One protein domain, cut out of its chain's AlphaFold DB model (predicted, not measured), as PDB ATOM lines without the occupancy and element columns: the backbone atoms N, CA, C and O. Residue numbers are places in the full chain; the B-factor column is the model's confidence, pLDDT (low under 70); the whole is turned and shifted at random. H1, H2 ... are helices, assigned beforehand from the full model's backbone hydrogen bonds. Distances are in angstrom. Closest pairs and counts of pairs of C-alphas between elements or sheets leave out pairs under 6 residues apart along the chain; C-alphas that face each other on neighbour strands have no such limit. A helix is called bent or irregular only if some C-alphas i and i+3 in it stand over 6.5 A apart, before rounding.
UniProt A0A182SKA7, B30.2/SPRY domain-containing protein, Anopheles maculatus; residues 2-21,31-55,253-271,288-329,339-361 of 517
ATOM      1  N   ASP A   2      24.914 -45.881 -25.243       67.38
ATOM      2  CA  ASP A   2      24.630 -47.106 -25.998       67.38
ATOM      3  C   ASP A   2      24.373 -46.739 -27.467       67.38
ATOM      4  O   ASP A   2      23.516 -45.905 -27.767       67.38
ATOM      5  N   PHE A   3      25.158 -47.307 -28.375       67.56
ATOM      6  CA  PHE A   3      25.142 -46.989 -29.800       67.56
ATOM      7  C   PHE A   3      23.752 -47.223 -30.419       67.56
ATOM      8  O   PHE A   3      23.267 -46.387 -31.184       67.56
ATOM      9  N   LEU A   4      23.069 -48.299 -30.015       71.94
ATOM     10  CA  LEU A   4      21.713 -48.620 -30.474       71.94
ATOM     11  C   LEU A   4      20.704 -47.555 -30.050       71.94
ATOM     12  O   LEU A   4      19.866 -47.146 -30.848       71.94
ATOM     13  N   SER A   5      20.827 -47.051 -28.820       77.88
ATOM     14  CA  SER A   5      19.952 -45.988 -28.322       77.88
ATOM     15  C   SER A   5      20.113 -44.689 -29.118       77.88
ATOM     16  O   SER A   5      19.129 -44.006 -29.394       77.88
ATOM     17  N   THR A   6      21.333 -44.358 -29.551       78.69
ATOM     18  CA  THR A   6      21.587 -43.155 -30.350       78.69
ATOM     19  C   THR A   6      20.999 -43.278 -31.753       78.69
ATOM     20  O   THR A   6      20.345 -42.346 -32.217       78.69
ATOM     21  N   VAL A   7      21.182 -44.426 -32.410       84.19
ATOM     22  CA  VAL A   7      20.586 -44.706 -33.727       84.19
ATOM     23  C   VAL A   7      19.059 -44.690 -33.633       84.19
ATOM     24  O   VAL A   7      18.414 -43.997 -34.419       84.19
ATOM     25  N   ALA A   8      18.483 -45.351 -32.627       86.00
ATOM     26  CA  ALA A   8      17.043 -45.340 -32.385       86.00
ATOM     27  C   ALA A   8      16.508 -43.915 -32.175       86.00
ATOM     28  O   ALA A   8      15.491 -43.561 -32.755       86.00
ATOM     29  N   ASN A   9      17.215 -43.064 -31.425       86.75
ATOM     30  CA  ASN A   9      16.814 -41.668 -31.234       86.75
ATOM     31  C   ASN A   9      16.896 -40.838 -32.529       86.75
ATOM     32  O   ASN A   9      16.052 -39.974 -32.760       86.75
ATOM     33  N   ILE A  10      17.905 -41.067 -33.375       91.75
ATOM     34  CA  ILE A  10      18.061 -40.339 -34.646       91.75
ATOM     35  C   ILE A  10      16.932 -40.703 -35.614       91.75
ATOM     36  O   ILE A  10      16.296 -39.811 -36.182       91.75
ATOM     37  N   PHE A  11      16.659 -41.999 -35.754       93.44
ATOM     38  CA  PHE A  11      15.650 -42.530 -36.667       93.44
ATOM     39  C   PHE A  11      14.272 -42.708 -36.020       93.44
ATOM     40  O   PHE A  11      13.426 -43.371 -36.596       93.44
ATOM     41  N   ASP A  12      14.034 -42.126 -34.839       88.50
ATOM     42  CA  ASP A  12      12.744 -42.157 -34.125       88.50
ATOM     43  C   ASP A  12      12.168 -43.574 -33.910       88.50
ATOM     44  O   ASP A  12      10.963 -43.794 -33.940       88.50
ATOM     45  N   GLY A  13      13.049 -44.561 -33.737       85.12
ATOM     46  CA  GLY A  13      12.693 -45.977 -33.628       85.12
ATOM     47  C   GLY A  13      12.297 -46.655 -34.947       85.12
ATOM     48  O   GLY A  13      12.077 -47.862 -34.940       85.12
ATOM     49  N   ASP A  14      12.258 -45.928 -36.070       85.19
ATOM     50  CA  ASP A  14      11.862 -46.456 -37.384       85.19
ATOM     51  C   ASP A  14      12.920 -47.412 -37.977       85.19
ATOM     52  O   ASP A  14      12.598 -48.287 -38.782       85.19
ATOM     53  N   CYS A  15      14.194 -47.241 -37.606       84.38
ATOM     54  CA  CYS A  15      15.302 -48.036 -38.136       84.38
ATOM     55  C   CYS A  15      15.326 -49.444 -37.530       84.38
ATOM     56  O   CYS A  15      15.580 -49.621 -36.339       84.38
ATOM     57  N   THR A  16      15.105 -50.454 -38.375       79.69
ATOM     58  CA  THR A  16      15.045 -51.873 -37.986       79.69
ATOM     59  C   THR A  16      16.390 -52.593 -38.080       79.69
ATOM     60  O   THR A  16      16.452 -53.805 -37.866       79.69
ATOM     61  N   VAL A  17      17.467 -51.883 -38.430       78.19
ATOM     62  CA  VAL A  17      18.804 -52.466 -38.584       78.19
ATOM     63  C   VAL A  17      19.330 -52.898 -37.213       78.19
ATOM     64  O   VAL A  17      19.609 -52.074 -36.341       78.19
ATOM     65  N   ALA A  18      19.453 -54.209 -37.010       67.62
ATOM     66  CA  ALA A  18      19.982 -54.791 -35.784       67.62
ATOM     67  C   ALA A  18      21.503 -54.953 -35.877       67.62
ATOM     68  O   ALA A  18      22.017 -55.510 -36.843       67.62
ATOM     69  N   ILE A  19      22.231 -54.553 -34.834       57.91
ATOM     70  CA  ILE A  19      23.669 -54.826 -34.741       57.91
ATOM     71  C   ILE A  19      23.856 -56.297 -34.376       57.91
ATOM     72  O   ILE A  19      23.823 -56.648 -33.203       57.91
ATOM     73  N   GLY A  20      24.022 -57.145 -35.394       50.66
ATOM     74  CA  GLY A  20      24.530 -58.515 -35.297       50.66
ATOM     75  C   GLY A  20      23.725 -59.489 -34.426       50.66
ATOM     76  O   GLY A  20      23.846 -59.510 -33.205       50.66
ATOM     77  N   GLY A  21      22.997 -60.409 -35.070       39.28
ATOM     78  CA  GLY A  21      22.430 -61.563 -34.371       39.28
ATOM     79  C   GLY A  21      21.610 -62.557 -35.198       39.28
ATOM     80  O   GLY A  21      20.527 -62.929 -34.759       39.28
ATOM     81  N   PHE A  31      32.415 -56.138 -34.482       63.59
ATOM     82  CA  PHE A  31      31.597 -55.016 -34.955       63.59
ATOM     83  C   PHE A  31      32.367 -54.192 -35.998       63.59
ATOM     84  O   PHE A  31      33.377 -53.563 -35.672       63.59
ATOM     85  N   VAL A  32      31.879 -54.175 -37.241       73.19
ATOM     86  CA  VAL A  32      32.451 -53.381 -38.334       73.19
ATOM     87  C   VAL A  32      31.509 -52.221 -38.651       73.19
ATOM     88  O   VAL A  32      30.476 -52.386 -39.291       73.19
ATOM     89  N   LEU A  33      31.880 -51.013 -38.215       75.56
ATOM     90  CA  LEU A  33      31.070 -49.801 -38.394       75.56
ATOM     91  C   LEU A  33      30.674 -49.548 -39.855       75.56
ATOM     92  O   LEU A  33      29.570 -49.081 -40.113       75.56
ATOM     93  N   SER A  34      31.557 -49.848 -40.810       78.94
ATOM     94  CA  SER A  34      31.271 -49.648 -42.233       78.94
ATOM     95  C   SER A  34      30.172 -50.572 -42.760       78.94
ATOM     96  O   SER A  34      29.386 -50.133 -43.591       78.94
ATOM     97  N   GLU A  35      30.085 -51.813 -42.270       82.56
ATOM     98  CA  GLU A  35      29.002 -52.738 -42.640       82.56
ATOM     99  C   GLU A  35      27.666 -52.230 -42.098       82.56
ATOM    100  O   GLU A  35      26.689 -52.137 -42.832       82.56
ATOM    101  N   PHE A  36      27.652 -51.782 -40.843       82.25
ATOM    102  CA  PHE A  36      26.447 -51.241 -40.223       82.25
ATOM    103  C   PHE A  36      25.936 -49.964 -40.913       82.25
ATOM    104  O   PHE A  36      24.739 -49.804 -41.141       82.25
ATOM    105  N   ILE A  37      26.837 -49.049 -41.281       87.31
ATOM    106  CA  ILE A  37      26.468 -47.846 -42.038       87.31
ATOM    107  C   ILE A  37      25.926 -48.213 -43.429       87.31
ATOM    108  O   ILE A  37      24.977 -47.579 -43.893       87.31
ATOM    109  N   ALA A  38      26.471 -49.250 -44.073       88.56
ATOM    110  CA  ALA A  38      25.945 -49.753 -45.339       88.56
ATOM    111  C   ALA A  38      24.528 -50.335 -45.182       88.56
ATOM    112  O   ALA A  38      23.657 -50.015 -45.991       88.56
ATOM    113  N   GLU A  39      24.264 -51.104 -44.122       90.38
ATOM    114  CA  GLU A  39      22.922 -51.624 -43.816       90.38
ATOM    115  C   GLU A  39      21.910 -50.498 -43.549       90.38
ATOM    116  O   GLU A  39      20.794 -50.543 -44.068       90.38
ATOM    117  N   ILE A  40      22.301 -49.446 -42.816       91.25
ATOM    118  CA  ILE A  40      21.467 -48.240 -42.654       91.25
ATOM    119  C   ILE A  40      21.191 -47.579 -44.004       91.25
ATOM    120  O   ILE A  40      20.068 -47.141 -44.246       91.25
ATOM    121  N   GLY A  41      22.196 -47.493 -44.879       93.44
ATOM    122  CA  GLY A  41      22.031 -46.961 -46.229       93.44
ATOM    123  C   GLY A  41      20.980 -47.733 -47.027       93.44
ATOM    124  O   GLY A  41      20.070 -47.120 -47.579       93.44
ATOM    125  N   MET A  42      21.056 -49.066 -47.016       93.81
ATOM    126  CA  MET A  42      20.080 -49.931 -47.686       93.81
ATOM    127  C   MET A  42      18.671 -49.767 -47.110       93.81
ATOM    128  O   MET A  42      17.720 -49.572 -47.863       93.81
ATOM    129  N   TRP A  43      18.538 -49.777 -45.781       94.94
ATOM    130  CA  TRP A  43      17.253 -49.554 -45.117       94.94
ATOM    131  C   TRP A  43      16.665 -48.176 -45.450       94.94
ATOM    132  O   TRP A  43      15.463 -48.060 -45.692       94.94
ATOM    133  N   LEU A  44      17.493 -47.126 -45.500       95.44
ATOM    134  CA  LEU A  44      17.050 -45.794 -45.913       95.44
ATOM    135  C   LEU A  44      16.514 -45.813 -47.344       95.44
ATOM    136  O   LEU A  44      15.463 -45.235 -47.594       95.44
ATOM    137  N   ASP A  45      17.200 -46.478 -48.272       95.31
ATOM    138  CA  ASP A  45      16.750 -46.560 -49.663       95.31
ATOM    139  C   ASP A  45      15.420 -47.316 -49.781       95.31
ATOM    140  O   ASP A  45      14.519 -46.860 -50.485       95.31
ATOM    141  N   GLU A  46      15.241 -48.414 -49.045       95.06
ATOM    142  CA  GLU A  46      13.952 -49.110 -48.955       95.06
ATOM    143  C   GLU A  46      12.862 -48.193 -48.386       95.06
ATOM    144  O   GLU A  46      11.797 -48.047 -48.986       95.06
ATOM    145  N   LYS A  47      13.147 -47.491 -47.282       94.31
ATOM    146  CA  LYS A  47      12.193 -46.588 -46.625       94.31
ATOM    147  C   LYS A  47      11.763 -45.421 -47.517       94.31
ATOM    148  O   LYS A  47      10.605 -45.006 -47.473       94.31
ATOM    149  N   LEU A  48      12.690 -44.870 -48.299       95.00
ATOM    150  CA  LEU A  48      12.438 -43.752 -49.211       95.00
ATOM    151  C   LEU A  48      11.688 -44.175 -50.481       95.00
ATOM    152  O   LEU A  48      11.049 -43.326 -51.108       95.00
ATOM    153  N   ASN A  49      11.768 -45.455 -50.854       93.81
ATOM    154  CA  ASN A  49      11.031 -46.039 -51.974       93.81
ATOM    155  C   ASN A  49       9.658 -46.598 -51.561       93.81
ATOM    156  O   ASN A  49       8.767 -46.686 -52.402       93.81
ATOM    157  N   ASP A  50       9.455 -46.920 -50.281       93.12
ATOM    158  CA  ASP A  50       8.163 -47.316 -49.701       93.12
ATOM    159  C   ASP A  50       7.249 -46.095 -49.485       93.12
ATOM    160  O   ASP A  50       6.957 -45.675 -48.362       93.12
ATOM    161  N   HIS A  51       6.862 -45.450 -50.586       92.31
ATOM    162  CA  HIS A  51       5.958 -44.307 -50.586       92.31
ATOM    163  C   HIS A  51       4.550 -44.709 -51.059       92.31
ATOM    164  O   HIS A  51       4.411 -45.519 -51.974       92.31
ATOM    165  N   PRO A  52       3.477 -44.094 -50.527       90.94
ATOM    166  CA  PRO A  52       2.103 -44.463 -50.879       90.94
ATOM    167  C   PRO A  52       1.638 -43.908 -52.238       90.94
ATOM    168  O   PRO A  52       0.506 -44.153 -52.644       90.94
ATOM    169  N   PHE A  53       2.466 -43.106 -52.912       88.62
ATOM    170  CA  PHE A  53       2.103 -42.445 -54.163       88.62
ATOM    171  C   PHE A  53       2.297 -43.383 -55.348       88.62
ATOM    172  O   PHE A  53       3.358 -43.987 -55.495       88.62
ATOM    173  N   ASP A  54       1.286 -43.473 -56.207       74.00
ATOM    174  CA  ASP A  54       1.399 -44.214 -57.456       74.00
ATOM    175  C   ASP A  54       2.372 -43.461 -58.382       74.00
ATOM    176  O   ASP A  54       2.184 -42.258 -58.618       74.00
ATOM    177  N   PRO A  55       3.454 -44.087 -58.878       62.12
ATOM    178  CA  PRO A  55       4.312 -43.448 -59.857       62.12
ATOM    179  C   PRO A  55       3.531 -43.279 -61.162       62.12
ATOM    180  O   PRO A  55       3.604 -44.139 -62.034       62.12
ATOM    181  N   LEU A 253      13.980 -37.590 -44.553       98.38
ATOM    182  CA  LEU A 253      15.393 -37.231 -44.401       98.38
ATOM    183  C   LEU A 253      15.592 -36.016 -43.486       98.38
ATOM    184  O   LEU A 253      16.511 -36.013 -42.666       98.38
ATOM    185  N   LEU A 254      14.742 -34.990 -43.595       98.44
ATOM    186  CA  LEU A 254      14.815 -33.801 -42.745       98.44
ATOM    187  C   LEU A 254      14.515 -34.135 -41.288       98.44
ATOM    188  O   LEU A 254      15.232 -33.639 -40.417       98.44
ATOM    189  N   LYS A 255      13.520 -34.990 -41.018       97.88
ATOM    190  CA  LYS A 255      13.224 -35.485 -39.666       97.88
ATOM    191  C   LYS A 255      14.484 -36.076 -39.028       97.88
ATOM    192  O   LYS A 255      14.920 -35.607 -37.974       97.88
ATOM    193  N   TYR A 256      15.121 -37.033 -39.702       97.94
ATOM    194  CA  TYR A 256      16.321 -37.699 -39.185       97.94
ATOM    195  C   TYR A 256      17.518 -36.751 -39.075       97.94
ATOM    196  O   TYR A 256      18.242 -36.774 -38.079       97.94
ATOM    197  N   LEU A 257      17.712 -35.859 -40.050       98.19
ATOM    198  CA  LEU A 257      18.814 -34.896 -40.034       98.19
ATOM    199  C   LEU A 257      18.662 -33.861 -38.907       98.19
ATOM    200  O   LEU A 257      19.657 -33.466 -38.293       98.19
ATOM    201  N   VAL A 258      17.435 -33.437 -38.590       97.38
ATOM    202  CA  VAL A 258      17.155 -32.551 -37.449       97.38
ATOM    203  C   VAL A 258      17.378 -33.272 -36.121       97.38
ATOM    204  O   VAL A 258      18.004 -32.692 -35.228       97.38
ATOM    205  N   ASN A 259      16.955 -34.533 -35.997       96.12
ATOM    206  CA  ASN A 259      17.224 -35.354 -34.812       96.12
ATOM    207  C   ASN A 259      18.732 -35.535 -34.589       96.12
ATOM    208  O   ASN A 259      19.233 -35.270 -33.493       96.12
ATOM    209  N   LEU A 260      19.474 -35.882 -35.646       96.06
ATOM    210  CA  LEU A 260      20.932 -35.985 -35.630       96.06
ATOM    211  C   LEU A 260      21.594 -34.662 -35.223       96.06
ATOM    212  O   LEU A 260      22.445 -34.637 -34.335       96.06
ATOM    213  N   SER A 261      21.161 -33.544 -35.811       95.81
ATOM    214  CA  SER A 261      21.660 -32.209 -35.454       95.81
ATOM    215  C   SER A 261      21.398 -31.874 -33.982       95.81
ATOM    216  O   SER A 261      22.222 -31.239 -33.323       95.81
ATOM    217  N   GLY A 262      20.257 -32.313 -33.445       93.06
ATOM    218  CA  GLY A 262      19.911 -32.179 -32.034       93.06
ATOM    219  C   GLY A 262      20.829 -32.997 -31.128       93.06
ATOM    220  O   GLY A 262      21.345 -32.454 -30.150       93.06
ATOM    221  N   ALA A 263      21.079 -34.259 -31.480       91.50
ATOM    222  CA  ALA A 263      21.962 -35.155 -30.734       91.50
ATOM    223  C   ALA A 263      23.410 -34.633 -30.688       91.50
ATOM    224  O   ALA A 263      24.005 -34.556 -29.612       91.50
ATOM    225  N   ILE A 264      23.949 -34.184 -31.828       91.88
ATOM    226  CA  ILE A 264      25.293 -33.585 -31.912       91.88
ATOM    227  C   ILE A 264      25.373 -32.311 -31.059       91.88
ATOM    228  O   ILE A 264      26.303 -32.148 -30.265       91.88
ATOM    229  N   SER A 265      24.383 -31.421 -31.183       90.69
ATOM    230  CA  SER A 265      24.309 -30.173 -30.415       90.69
ATOM    231  C   SER A 265      24.297 -30.428 -28.901       90.69
ATOM    232  O   SER A 265      24.994 -29.739 -28.155       90.69
ATOM    233  N   GLN A 266      23.559 -31.441 -28.437       87.44
ATOM    234  CA  GLN A 266      23.536 -31.834 -27.026       87.44
ATOM    235  C   GLN A 266      24.872 -32.431 -26.577       87.44
ATOM    236  O   GLN A 266      25.389 -32.044 -25.529       87.44
ATOM    237  N   HIS A 267      25.463 -33.318 -27.383       86.12
ATOM    238  CA  HIS A 267      26.750 -33.942 -27.079       86.12
ATOM    239  C   HIS A 267      27.871 -32.906 -26.902       86.12
ATOM    240  O   HIS A 267      28.604 -32.936 -25.912       86.12
ATOM    241  N   ALA A 268      27.954 -31.931 -27.813       84.69
ATOM    242  CA  ALA A 268      28.957 -30.868 -27.765       84.69
ATOM    243  C   ALA A 268      28.862 -30.015 -26.484       84.69
ATOM    244  O   ALA A 268      29.882 -29.593 -25.937       84.69
ATOM    245  N   ARG A 269      27.648 -29.784 -25.968       78.31
ATOM    246  CA  ARG A 269      27.436 -29.025 -24.724       78.31
ATOM    247  C   ARG A 269      27.886 -29.801 -23.492       78.31
ATOM    248  O   ARG A 269      28.545 -29.230 -22.629       78.31
ATOM    249  N   VAL A 270      27.571 -31.097 -23.427       78.19
ATOM    250  CA  VAL A 270      27.987 -31.963 -22.311       78.19
ATOM    251  C   VAL A 270      29.511 -32.094 -22.271       78.19
ATOM    252  O   VAL A 270      30.107 -31.984 -21.200       78.19
ATOM    253  N   SER A 271      30.156 -32.248 -23.430       70.75
ATOM    254  CA  SER A 271      31.616 -32.372 -23.510       70.75
ATOM    255  C   SER A 271      32.363 -31.096 -23.091       70.75
ATOM    256  O   SER A 271      33.440 -31.192 -22.508       70.75
ATOM    257  N   PRO A 288      31.531 -41.552 -30.752       77.94
ATOM    258  CA  PRO A 288      30.192 -41.059 -31.086       77.94
ATOM    259  C   PRO A 288      30.201 -39.982 -32.178       77.94
ATOM    260  O   PRO A 288      29.320 -39.964 -33.033       77.94
ATOM    261  N   GLU A 289      31.222 -39.124 -32.200       83.31
ATOM    262  CA  GLU A 289      31.411 -38.108 -33.237       83.31
ATOM    263  C   GLU A 289      31.629 -38.745 -34.604       83.31
ATOM    264  O   GLU A 289      30.990 -38.340 -35.569       83.31
ATOM    265  N   SER A 290      32.481 -39.769 -34.688       84.69
ATOM    266  CA  SER A 290      32.743 -40.472 -35.946       84.69
ATOM    267  C   SER A 290      31.459 -41.101 -36.499       84.69
ATOM    268  O   SER A 290      31.187 -41.005 -37.693       84.69
ATOM    269  N   MET A 291      30.622 -41.670 -35.626       85.19
ATOM    270  CA  MET A 291      29.305 -42.196 -35.999       85.19
ATOM    271  C   MET A 291      28.357 -41.093 -36.485       85.19
ATOM    272  O   MET A 291      27.741 -41.249 -37.537       85.19
ATOM    273  N   TYR A 292      28.241 -39.978 -35.757       91.38
ATOM    274  CA  TYR A 292      27.393 -38.859 -36.174       91.38
ATOM    275  C   TYR A 292      27.777 -38.330 -37.553       91.38
ATOM    276  O   TYR A 292      26.900 -38.050 -38.366       91.38
ATOM    277  N   MET A 293      29.077 -38.233 -37.825       92.00
ATOM    278  CA  MET A 293      29.598 -37.779 -39.111       92.00
ATOM    279  C   MET A 293      29.288 -38.774 -40.242       92.00
ATOM    280  O   MET A 293      28.903 -38.360 -41.333       92.00
ATOM    281  N   LEU A 294      29.376 -40.082 -39.995       92.38
ATOM    282  CA  LEU A 294      29.001 -41.088 -40.997       92.38
ATOM    283  C   LEU A 294      27.493 -41.088 -41.282       92.38
ATOM    284  O   LEU A 294      27.093 -41.093 -42.442       92.38
ATOM    285  N   LEU A 295      26.651 -40.995 -40.247       93.44
ATOM    286  CA  LEU A 295      25.198 -40.880 -40.420       93.44
ATOM    287  C   LEU A 295      24.807 -39.574 -41.128       93.44
ATOM    288  O   LEU A 295      23.917 -39.580 -41.978       93.44
ATOM    289  N   ALA A 296      25.486 -38.466 -40.816       96.31
ATOM    290  CA  ALA A 296      25.288 -37.195 -41.505       96.31
ATOM    291  C   ALA A 296      25.609 -37.320 -42.995       96.31
ATOM    292  O   ALA A 296      24.823 -36.848 -43.812       96.31
ATOM    293  N   ALA A 297      26.712 -37.988 -43.347       96.25
ATOM    294  CA  ALA A 297      27.070 -38.245 -44.737       96.25
ATOM    295  C   ALA A 297      25.964 -39.036 -45.460       96.25
ATOM    296  O   ALA A 297      25.480 -38.581 -46.493       96.25
ATOM    297  N   CYS A 298      25.485 -40.143 -44.875       95.00
ATOM    298  CA  CYS A 298      24.429 -40.971 -45.473       95.00
ATOM    299  C   CYS A 298      23.107 -40.222 -45.695       95.00
ATOM    300  O   CYS A 298      22.439 -40.435 -46.710       95.00
ATOM    301  N   LEU A 299      22.715 -39.364 -44.747       97.81
ATOM    302  CA  LEU A 299      21.499 -38.553 -44.851       97.81
ATOM    303  C   LEU A 299      21.664 -37.409 -45.858       97.81
ATOM    304  O   LEU A 299      20.747 -37.139 -46.637       97.81
ATOM    305  N   ILE A 300      22.813 -36.725 -45.844       98.00
ATOM    306  CA  ILE A 300      23.035 -35.550 -46.691       98.00
ATOM    307  C   ILE A 300      23.205 -35.941 -48.156       98.00
ATOM    308  O   ILE A 300      22.644 -35.267 -49.013       98.00
ATOM    309  N   GLU A 301      23.878 -37.052 -48.443       96.69
ATOM    310  CA  GLU A 301      23.993 -37.592 -49.803       96.69
ATOM    311  C   GLU A 301      22.613 -37.777 -50.462       96.69
ATOM    312  O   GLU A 301      22.408 -37.399 -51.615       96.69
ATOM    313  N   ARG A 302      21.625 -38.270 -49.703       97.69
ATOM    314  CA  ARG A 302      20.254 -38.498 -50.191       97.69
ATOM    315  C   ARG A 302      19.417 -37.221 -50.259       97.69
ATOM    316  O   ARG A 302      18.576 -37.088 -51.147       97.69
ATOM    317  N   ILE A 303      19.623 -36.266 -49.347       98.06
ATOM    318  CA  ILE A 303      18.843 -35.017 -49.342       98.06
ATOM    319  C   ILE A 303      19.379 -33.975 -50.332       98.06
ATOM    320  O   ILE A 303      18.604 -33.153 -50.822       98.06
ATOM    321  N   ALA A 304      20.676 -34.006 -50.653       97.75
ATOM    322  CA  ALA A 304      21.343 -33.072 -51.560       97.75
ATOM    323  C   ALA A 304      20.579 -32.834 -52.881       97.75
ATOM    324  O   ALA A 304      20.239 -31.674 -53.156       97.75
ATOM    325  N   PRO A 305      20.186 -33.871 -53.656       97.06
ATOM    326  CA  PRO A 305      19.430 -33.668 -54.894       97.06
ATOM    327  C   PRO A 305      18.049 -33.030 -54.659       97.06
ATOM    328  O   PRO A 305      17.567 -32.256 -55.494       97.06
ATOM    329  N   LEU A 306      17.420 -33.285 -53.507       98.06
ATOM    330  CA  LEU A 306      16.099 -32.752 -53.158       98.06
ATOM    331  C   LEU A 306      16.151 -31.260 -52.800       98.06
ATOM    332  O   LEU A 306      15.222 -30.515 -53.123       98.06
ATOM    333  N   LEU A 307      17.256 -30.780 -52.216       97.56
ATOM    334  CA  LEU A 307      17.470 -29.355 -51.909       97.56
ATOM    335  C   LEU A 307      17.576 -28.477 -53.173       97.56
ATOM    336  O   LEU A 307      17.429 -27.250 -53.112       97.56
ATOM    337  N   GLY A 308      17.785 -29.099 -54.338       94.88
ATOM    338  CA  GLY A 308      17.697 -28.463 -55.650       94.88
ATOM    339  C   GLY A 308      16.262 -28.176 -56.113       94.88
ATOM    340  O   GLY A 308      16.067 -27.390 -57.047       94.88
ATOM    341  N   ASN A 309      15.234 -28.736 -55.477       95.75
ATOM    342  CA  ASN A 309      13.834 -28.512 -55.835       95.75
ATOM    343  C   ASN A 309      13.245 -27.340 -55.027       95.75
ATOM    344  O   ASN A 309      13.295 -27.330 -53.801       95.75
ATOM    345  N   SER A 310      12.693 -26.323 -55.707       94.88
ATOM    346  CA  SER A 310      12.111 -25.163 -55.008       94.88
ATOM    347  C   SER A 310      10.914 -25.568 -54.147       94.88
ATOM    348  O   SER A 310      10.837 -25.135 -53.008       94.88
ATOM    349  N   TYR A 311      10.050 -26.462 -54.636       97.44
ATOM    350  CA  TYR A 311       8.882 -26.928 -53.893       97.44
ATOM    351  C   TYR A 311       9.294 -27.575 -52.564       97.44
ATOM    352  O   TYR A 311       8.781 -27.207 -51.511       97.44
ATOM    353  N   VAL A 312      10.289 -28.469 -52.593       98.38
ATOM    354  CA  VAL A 312      10.824 -29.133 -51.391       98.38
ATOM    355  C   VAL A 312      11.382 -28.121 -50.388       98.38
ATOM    356  O   VAL A 312      11.135 -28.232 -49.186       98.38
ATOM    357  N   VAL A 313      12.122 -27.115 -50.868       98.31
ATOM    358  CA  VAL A 313      12.693 -26.075 -50.003       98.31
ATOM    359  C   VAL A 313      11.602 -25.229 -49.343       98.31
ATOM    360  O   VAL A 313      11.707 -24.909 -48.158       98.31
ATOM    361  N   GLU A 314      10.572 -24.866 -50.101       97.56
ATOM    362  CA  GLU A 314       9.482 -23.995 -49.656       97.56
ATOM    363  C   GLU A 314       8.506 -24.697 -48.702       97.56
ATOM    364  O   GLU A 314       8.092 -24.088 -47.715       97.56
ATOM    365  N   ASP A 315       8.176 -25.966 -48.963       97.56
ATOM    366  CA  ASP A 315       7.234 -26.745 -48.152       97.56
ATOM    367  C   ASP A 315       7.918 -27.397 -46.942       97.56
ATOM    368  O   ASP A 315       7.595 -27.109 -45.786       97.56
ATOM    369  N   LYS A 316       8.918 -28.251 -47.195       98.19
ATOM    370  CA  LYS A 316       9.537 -29.082 -46.156       98.19
ATOM    371  C   LYS A 316      10.662 -28.352 -45.444       98.19
ATOM    372  O   LYS A 316      10.572 -28.111 -44.239       98.19
ATOM    373  N   VAL A 317      11.711 -27.947 -46.163       98.31
ATOM    374  CA  VAL A 317      12.934 -27.415 -45.526       98.31
ATOM    375  C   VAL A 317      12.636 -26.162 -44.705       98.31
ATOM    376  O   VAL A 317      13.091 -26.043 -43.566       98.31
ATOM    377  N   PHE A 318      11.834 -25.241 -45.244       97.94
ATOM    378  CA  PHE A 318      11.412 -24.050 -44.513       97.94
ATOM    379  C   PHE A 318      10.650 -24.394 -43.223       97.94
ATOM    380  O   PHE A 318      10.908 -23.770 -42.191       97.94
ATOM    381  N   SER A 319       9.760 -25.393 -43.248       97.56
ATOM    382  CA  SER A 319       9.009 -25.826 -42.064       97.56
ATOM    383  C   SER A 319       9.934 -26.347 -40.956       97.56
ATOM    384  O   SER A 319       9.818 -25.907 -39.806       97.56
ATOM    385  N   TYR A 320      10.919 -27.184 -41.301       98.12
ATOM    386  CA  TYR A 320      11.912 -27.685 -40.341       98.12
ATOM    387  C   TYR A 320      12.833 -26.575 -39.817       98.12
ATOM    388  O   TYR A 320      13.044 -26.476 -38.608       98.12
ATOM    389  N   ILE A 321      13.331 -25.682 -40.686       98.00
ATOM    390  CA  ILE A 321      14.133 -24.522 -40.256       98.00
ATOM    391  C   ILE A 321      13.337 -23.660 -39.277       98.00
ATOM    392  O   ILE A 321      13.856 -23.298 -38.220       98.00
ATOM    393  N   ARG A 322      12.069 -23.369 -39.586       96.56
ATOM    394  CA  ARG A 322      11.170 -22.630 -38.692       96.56
ATOM    395  C   ARG A 322      11.023 -23.337 -37.344       96.56
ATOM    396  O   ARG A 322      11.125 -22.672 -36.316       96.56
ATOM    397  N   GLY A 323      10.837 -24.658 -37.334       95.38
ATOM    398  CA  GLY A 323      10.760 -25.456 -36.105       95.38
ATOM    399  C   GLY A 323      12.029 -25.377 -35.245       95.38
ATOM    400  O   GLY A 323      11.950 -25.362 -34.018       95.38
ATOM    401  N   MET A 324      13.201 -25.239 -35.872       95.75
ATOM    402  CA  MET A 324      14.481 -25.064 -35.175       95.75
ATOM    403  C   MET A 324      14.773 -23.616 -34.739       95.75
ATOM    404  O   MET A 324      15.730 -23.394 -33.999       95.75
ATOM    405  N   CYS A 325      13.971 -22.629 -35.155       93.06
ATOM    406  CA  CYS A 325      14.117 -21.221 -34.752       93.06
ATOM    407  C   CYS A 325      13.499 -20.906 -33.373       93.06
ATOM    408  O   CYS A 325      13.444 -19.744 -32.973       93.06
ATOM    409  N   VAL A 326      13.018 -21.914 -32.640       82.62
ATOM    410  CA  VAL A 326      12.420 -21.736 -31.309       82.62
ATOM    411  C   VAL A 326      13.514 -21.637 -30.244       82.62
ATOM    412  O   VAL A 326      14.378 -22.509 -30.144       82.62
ATOM    413  N   LEU A 327      13.455 -20.595 -29.407       74.12
ATOM    414  CA  LEU A 327      14.304 -20.467 -28.221       74.12
ATOM    415  C   LEU A 327      13.932 -21.561 -27.212       74.12
ATOM    416  O   LEU A 327      12.823 -21.569 -26.681       74.12
ATOM    417  N   ARG A 328      14.853 -22.490 -26.943       64.44
ATOM    418  CA  ARG A 328      14.678 -23.518 -25.910       64.44
ATOM    419  C   ARG A 328      15.383 -23.071 -24.632       64.44
ATOM    420  O   ARG A 328      16.581 -22.795 -24.665       64.44
ATOM    421  N   SER A 329      14.651 -23.002 -23.520       55.03
ATOM    422  CA  SER A 329      15.250 -22.800 -22.196       55.03
ATOM    423  C   SER A 329      16.075 -24.029 -21.811       55.03
ATOM    424  O   SER A 329      15.645 -25.160 -22.044       55.03
ATOM    425  N   PRO A 339      19.881 -18.541 -22.813       77.31
ATOM    426  CA  PRO A 339      19.310 -19.477 -23.772       77.31
ATOM    427  C   PRO A 339      20.135 -19.497 -25.060       77.31
ATOM    428  O   PRO A 339      20.494 -18.443 -25.602       77.31
ATOM    429  N   THR A 340      20.405 -20.699 -25.575       82.62
ATOM    430  CA  THR A 340      21.127 -20.859 -26.839       82.62
ATOM    431  C   THR A 340      20.342 -20.218 -27.978       82.62
ATOM    432  O   THR A 340      19.197 -20.585 -28.249       82.62
ATOM    433  N   GLN A 341      20.979 -19.283 -28.678       89.50
ATOM    434  CA  GLN A 341      20.357 -18.586 -29.794       89.50
ATOM    435  C   GLN A 341      20.290 -19.498 -31.028       89.50
ATOM    436  O   GLN A 341      21.317 -20.057 -31.427       89.50
ATOM    437  N   PRO A 342      19.123 -19.646 -31.680       92.94
ATOM    438  CA  PRO A 342      19.016 -20.423 -32.904       92.94
ATOM    439  C   PRO A 342      19.997 -19.945 -33.978       92.94
ATOM    440  O   PRO A 342      20.196 -18.745 -34.179       92.94
ATOM    441  N   GLY A 343      20.628 -20.903 -34.647       91.56
ATOM    442  CA  GLY A 343      21.646 -20.685 -35.671       91.56
ATOM    443  C   GLY A 343      23.057 -20.446 -35.134       91.56
ATOM    444  O   GLY A 343      23.997 -20.479 -35.923       91.56
ATOM    445  N   ALA A 344      23.246 -20.271 -33.822       90.75
ATOM    446  CA  ALA A 344      24.582 -20.364 -33.232       90.75
ATOM    447  C   ALA A 344      25.123 -21.801 -33.404       90.75
ATOM    448  O   ALA A 344      24.304 -22.726 -33.390       90.75
ATOM    449  N   PRO A 345      26.441 -22.023 -33.585       84.81
ATOM    450  CA  PRO A 345      27.013 -23.347 -33.878       84.81
ATOM    451  C   PRO A 345      26.543 -24.469 -32.937       84.81
ATOM    452  O   PRO A 345      26.263 -25.583 -33.372       84.81
ATOM    453  N   GLU A 346      26.375 -24.141 -31.660       86.44
ATOM    454  CA  GLU A 346      25.939 -25.030 -30.588       86.44
ATOM    455  C   GLU A 346      24.417 -25.250 -30.520       86.44
ATOM    456  O   GLU A 346      23.944 -26.000 -29.667       86.44
ATOM    457  N   SER A 347      23.625 -24.602 -31.378       93.00
ATOM    458  CA  SER A 347      22.178 -24.819 -31.525       93.00
ATOM    459  C   SER A 347      21.874 -25.906 -32.556       93.00
ATOM    460  O   SER A 347      22.650 -26.104 -33.486       93.00
ATOM    461  N   THR A 348      20.701 -26.539 -32.471       95.19
ATOM    462  CA  THR A 348      20.250 -27.522 -33.474       95.19
ATOM    463  C   THR A 348      20.270 -26.950 -34.894       95.19
ATOM    464  O   THR A 348      20.807 -27.589 -35.790       95.19
ATOM    465  N   LEU A 349      19.771 -25.720 -35.101       97.44
ATOM    466  CA  LEU A 349      19.818 -25.060 -36.414       97.44
ATOM    467  C   LEU A 349      21.257 -24.796 -36.879       97.44
ATOM    468  O   LEU A 349      21.563 -24.960 -38.055       97.44
ATOM    469  N   GLY A 350      22.143 -24.363 -35.979       96.81
ATOM    470  CA  GLY A 350      23.536 -24.095 -36.332       96.81
ATOM    471  C   GLY A 350      24.292 -25.370 -36.683       96.81
ATOM    472  O   GLY A 350      25.021 -25.381 -37.671       96.81
ATOM    473  N   THR A 351      24.058 -26.456 -35.943       96.94
ATOM    474  CA  THR A 351      24.598 -27.782 -36.259       96.94
ATOM    475  C   THR A 351      24.051 -28.297 -37.590       96.94
ATOM    476  O   THR A 351      24.838 -28.691 -38.442       96.94
ATOM    477  N   PHE A 352      22.739 -28.191 -37.826       98.19
ATOM    478  CA  PHE A 352      22.112 -28.544 -39.104       98.19
ATOM    479  C   PHE A 352      22.776 -27.818 -40.280       98.19
ATOM    480  O   PHE A 352      23.213 -28.444 -41.241       98.19
ATOM    481  N   LEU A 353      22.928 -26.492 -40.181       98.31
ATOM    482  CA  LEU A 353      23.599 -25.704 -41.215       98.31
ATOM    483  C   LEU A 353      25.083 -26.067 -41.341       98.31
ATOM    484  O   LEU A 353      25.591 -26.085 -42.458       98.31
ATOM    485  N   THR A 354      25.771 -26.363 -40.237       97.75
ATOM    486  CA  THR A 354      27.175 -26.804 -40.259       97.75
ATOM    487  C   THR A 354      27.313 -28.096 -41.052       97.75
ATOM    488  O   THR A 354      28.121 -28.132 -41.972       97.75
ATOM    489  N   LEU A 355      26.476 -29.102 -40.782       97.81
ATOM    490  CA  LEU A 355      26.491 -30.364 -41.524       97.81
ATOM    491  C   LEU A 355      26.250 -30.138 -43.023       97.81
ATOM    492  O   LEU A 355      27.002 -30.660 -43.840       97.81
ATOM    493  N   LEU A 356      25.277 -29.299 -43.397       98.19
ATOM    494  CA  LEU A 356      25.056 -28.959 -44.808       98.19
ATOM    495  C   LEU A 356      26.288 -28.302 -45.448       98.19
ATOM    496  O   LEU A 356      26.662 -28.670 -46.553       98.19
ATOM    497  N   TRP A 357      26.945 -27.361 -44.764       97.75
ATOM    498  CA  TRP A 357      28.184 -26.745 -45.262       97.75
ATOM    499  C   TRP A 357      29.368 -27.714 -45.322       97.75
ATOM    500  O   TRP A 357      30.283 -27.483 -46.110       97.75
ATOM    501  N   THR A 358      29.380 -28.747 -44.480       97.31
ATOM    502  CA  THR A 358      30.440 -29.758 -44.440       97.31
ATOM    503  C   THR A 358      30.312 -30.772 -45.571       97.31
ATOM    504  O   THR A 358      31.332 -31.146 -46.142       97.31
ATOM    505  N   TYR A 359      29.092 -31.220 -45.876       97.81
ATOM    506  CA  TYR A 359      28.868 -32.373 -46.754       97.81
ATOM    507  C   TYR A 359      28.305 -32.035 -48.134       97.81
ATOM    508  O   TYR A 359      28.551 -32.797 -49.062       97.81
ATOM    509  N   LEU A 360      27.567 -30.932 -48.294       97.75
ATOM    510  CA  LEU A 360      27.106 -30.529 -49.622       97.75
ATOM    511  C   LEU A 360      28.260 -29.971 -50.446       97.75
ATOM    512  O   LEU A 360      29.113 -29.229 -49.943       97.75
ATOM    513  N   GLU A 361      28.216 -30.222 -51.749       96.81
ATOM    514  CA  GLU A 361      29.105 -29.536 -52.668       96.81
ATOM    515  C   GLU A 361      28.830 -28.026 -52.681       96.81
ATOM    516  O   GLU A 361      27.731 -27.531 -52.397       96.81
TER     517      GLU A 361
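Overview. This is residues 2 to 21, 31 to 55, 253 to 271, 288 to 329 and 339 to 361 of the 517 residues of the protein "B30.2/SPRY domain-containing protein" of Anopheles maculatus (UniProt A0A182SKA7). H4, the longest helix, runs next to H3 in the opposite direction, and the two make the middle of this helical body. H6 crosses both on one side, H1 packs on H3 on the other side, and H2 packs on H4 and H5 on H3 at the two flanks. The printed part has 129 residues with six named helices, H1 to H6 in chain order, and no named strand: all helix. It is compact, with a radius of gyration of the C-alphas of 15.1 A, and spans 43 by 42 by 27 A.

Arrangement. H4, residues 288 to 307, has a kink of 39 degrees near residue 301 and is only just irregular: C-alphas 302 and 305 are 6.8 A apart. The hub is H3, residues 253 to 271, which touches H4 at a shallow tilt of 30 degrees, opposite ways; their closest C-alphas, of Leu 253 and Leu 299, are 6.3 A apart. H6, residues 348 to 359, touches H3, with C-alphas of Gly 262 and Thr 348 closest at 4.9 A. H2, residues 33 to 49, touches H4 with residues 37 to 41 alone, closest at C-alphas of Gly 41 and Cys 298, 6.5 A. H5, residues 310 to 324, touches H3 at C-alphas of Tyr 320 and Leu 254, 7.2 A. H1, residues 3 to 10, touches H3 at C-alphas of Ile 10 and Asn 259, 5.1 A. Every O i to N i+4 pair is within hydrogen-bond range in H1, H2, H3 and H6; H4 has 13 of 16 and H5 8 of 11.

Along the chain. H4 is 27.1 A long, H3 26.9 A, H2 24.5 A, H5 20.0 A, H6 16.6 A and H1 10.9 A. C-alpha 3 is at (25.142, -46.989, -29.800) and C-alpha 359 at (28.868, -32.373, -46.754).

Size, cuts and confidence. The farthest C-alphas, of Asp 54 and Ser 271, are 47.0 A apart. Cuts leave C-alpha gaps of 11.3 A from 21 to 31, 20.0 A from 55 to 253, 11.6 A from 271 to 288 and 5.5 A from 329 to 339. The link from H4 to H5 is tight. Residues 49 to 55, of which 49 belongs to H2, stand free. Residues 2 to 3, 18 to 21, 31, 55 and 328 to 329 have pLDDT under 70.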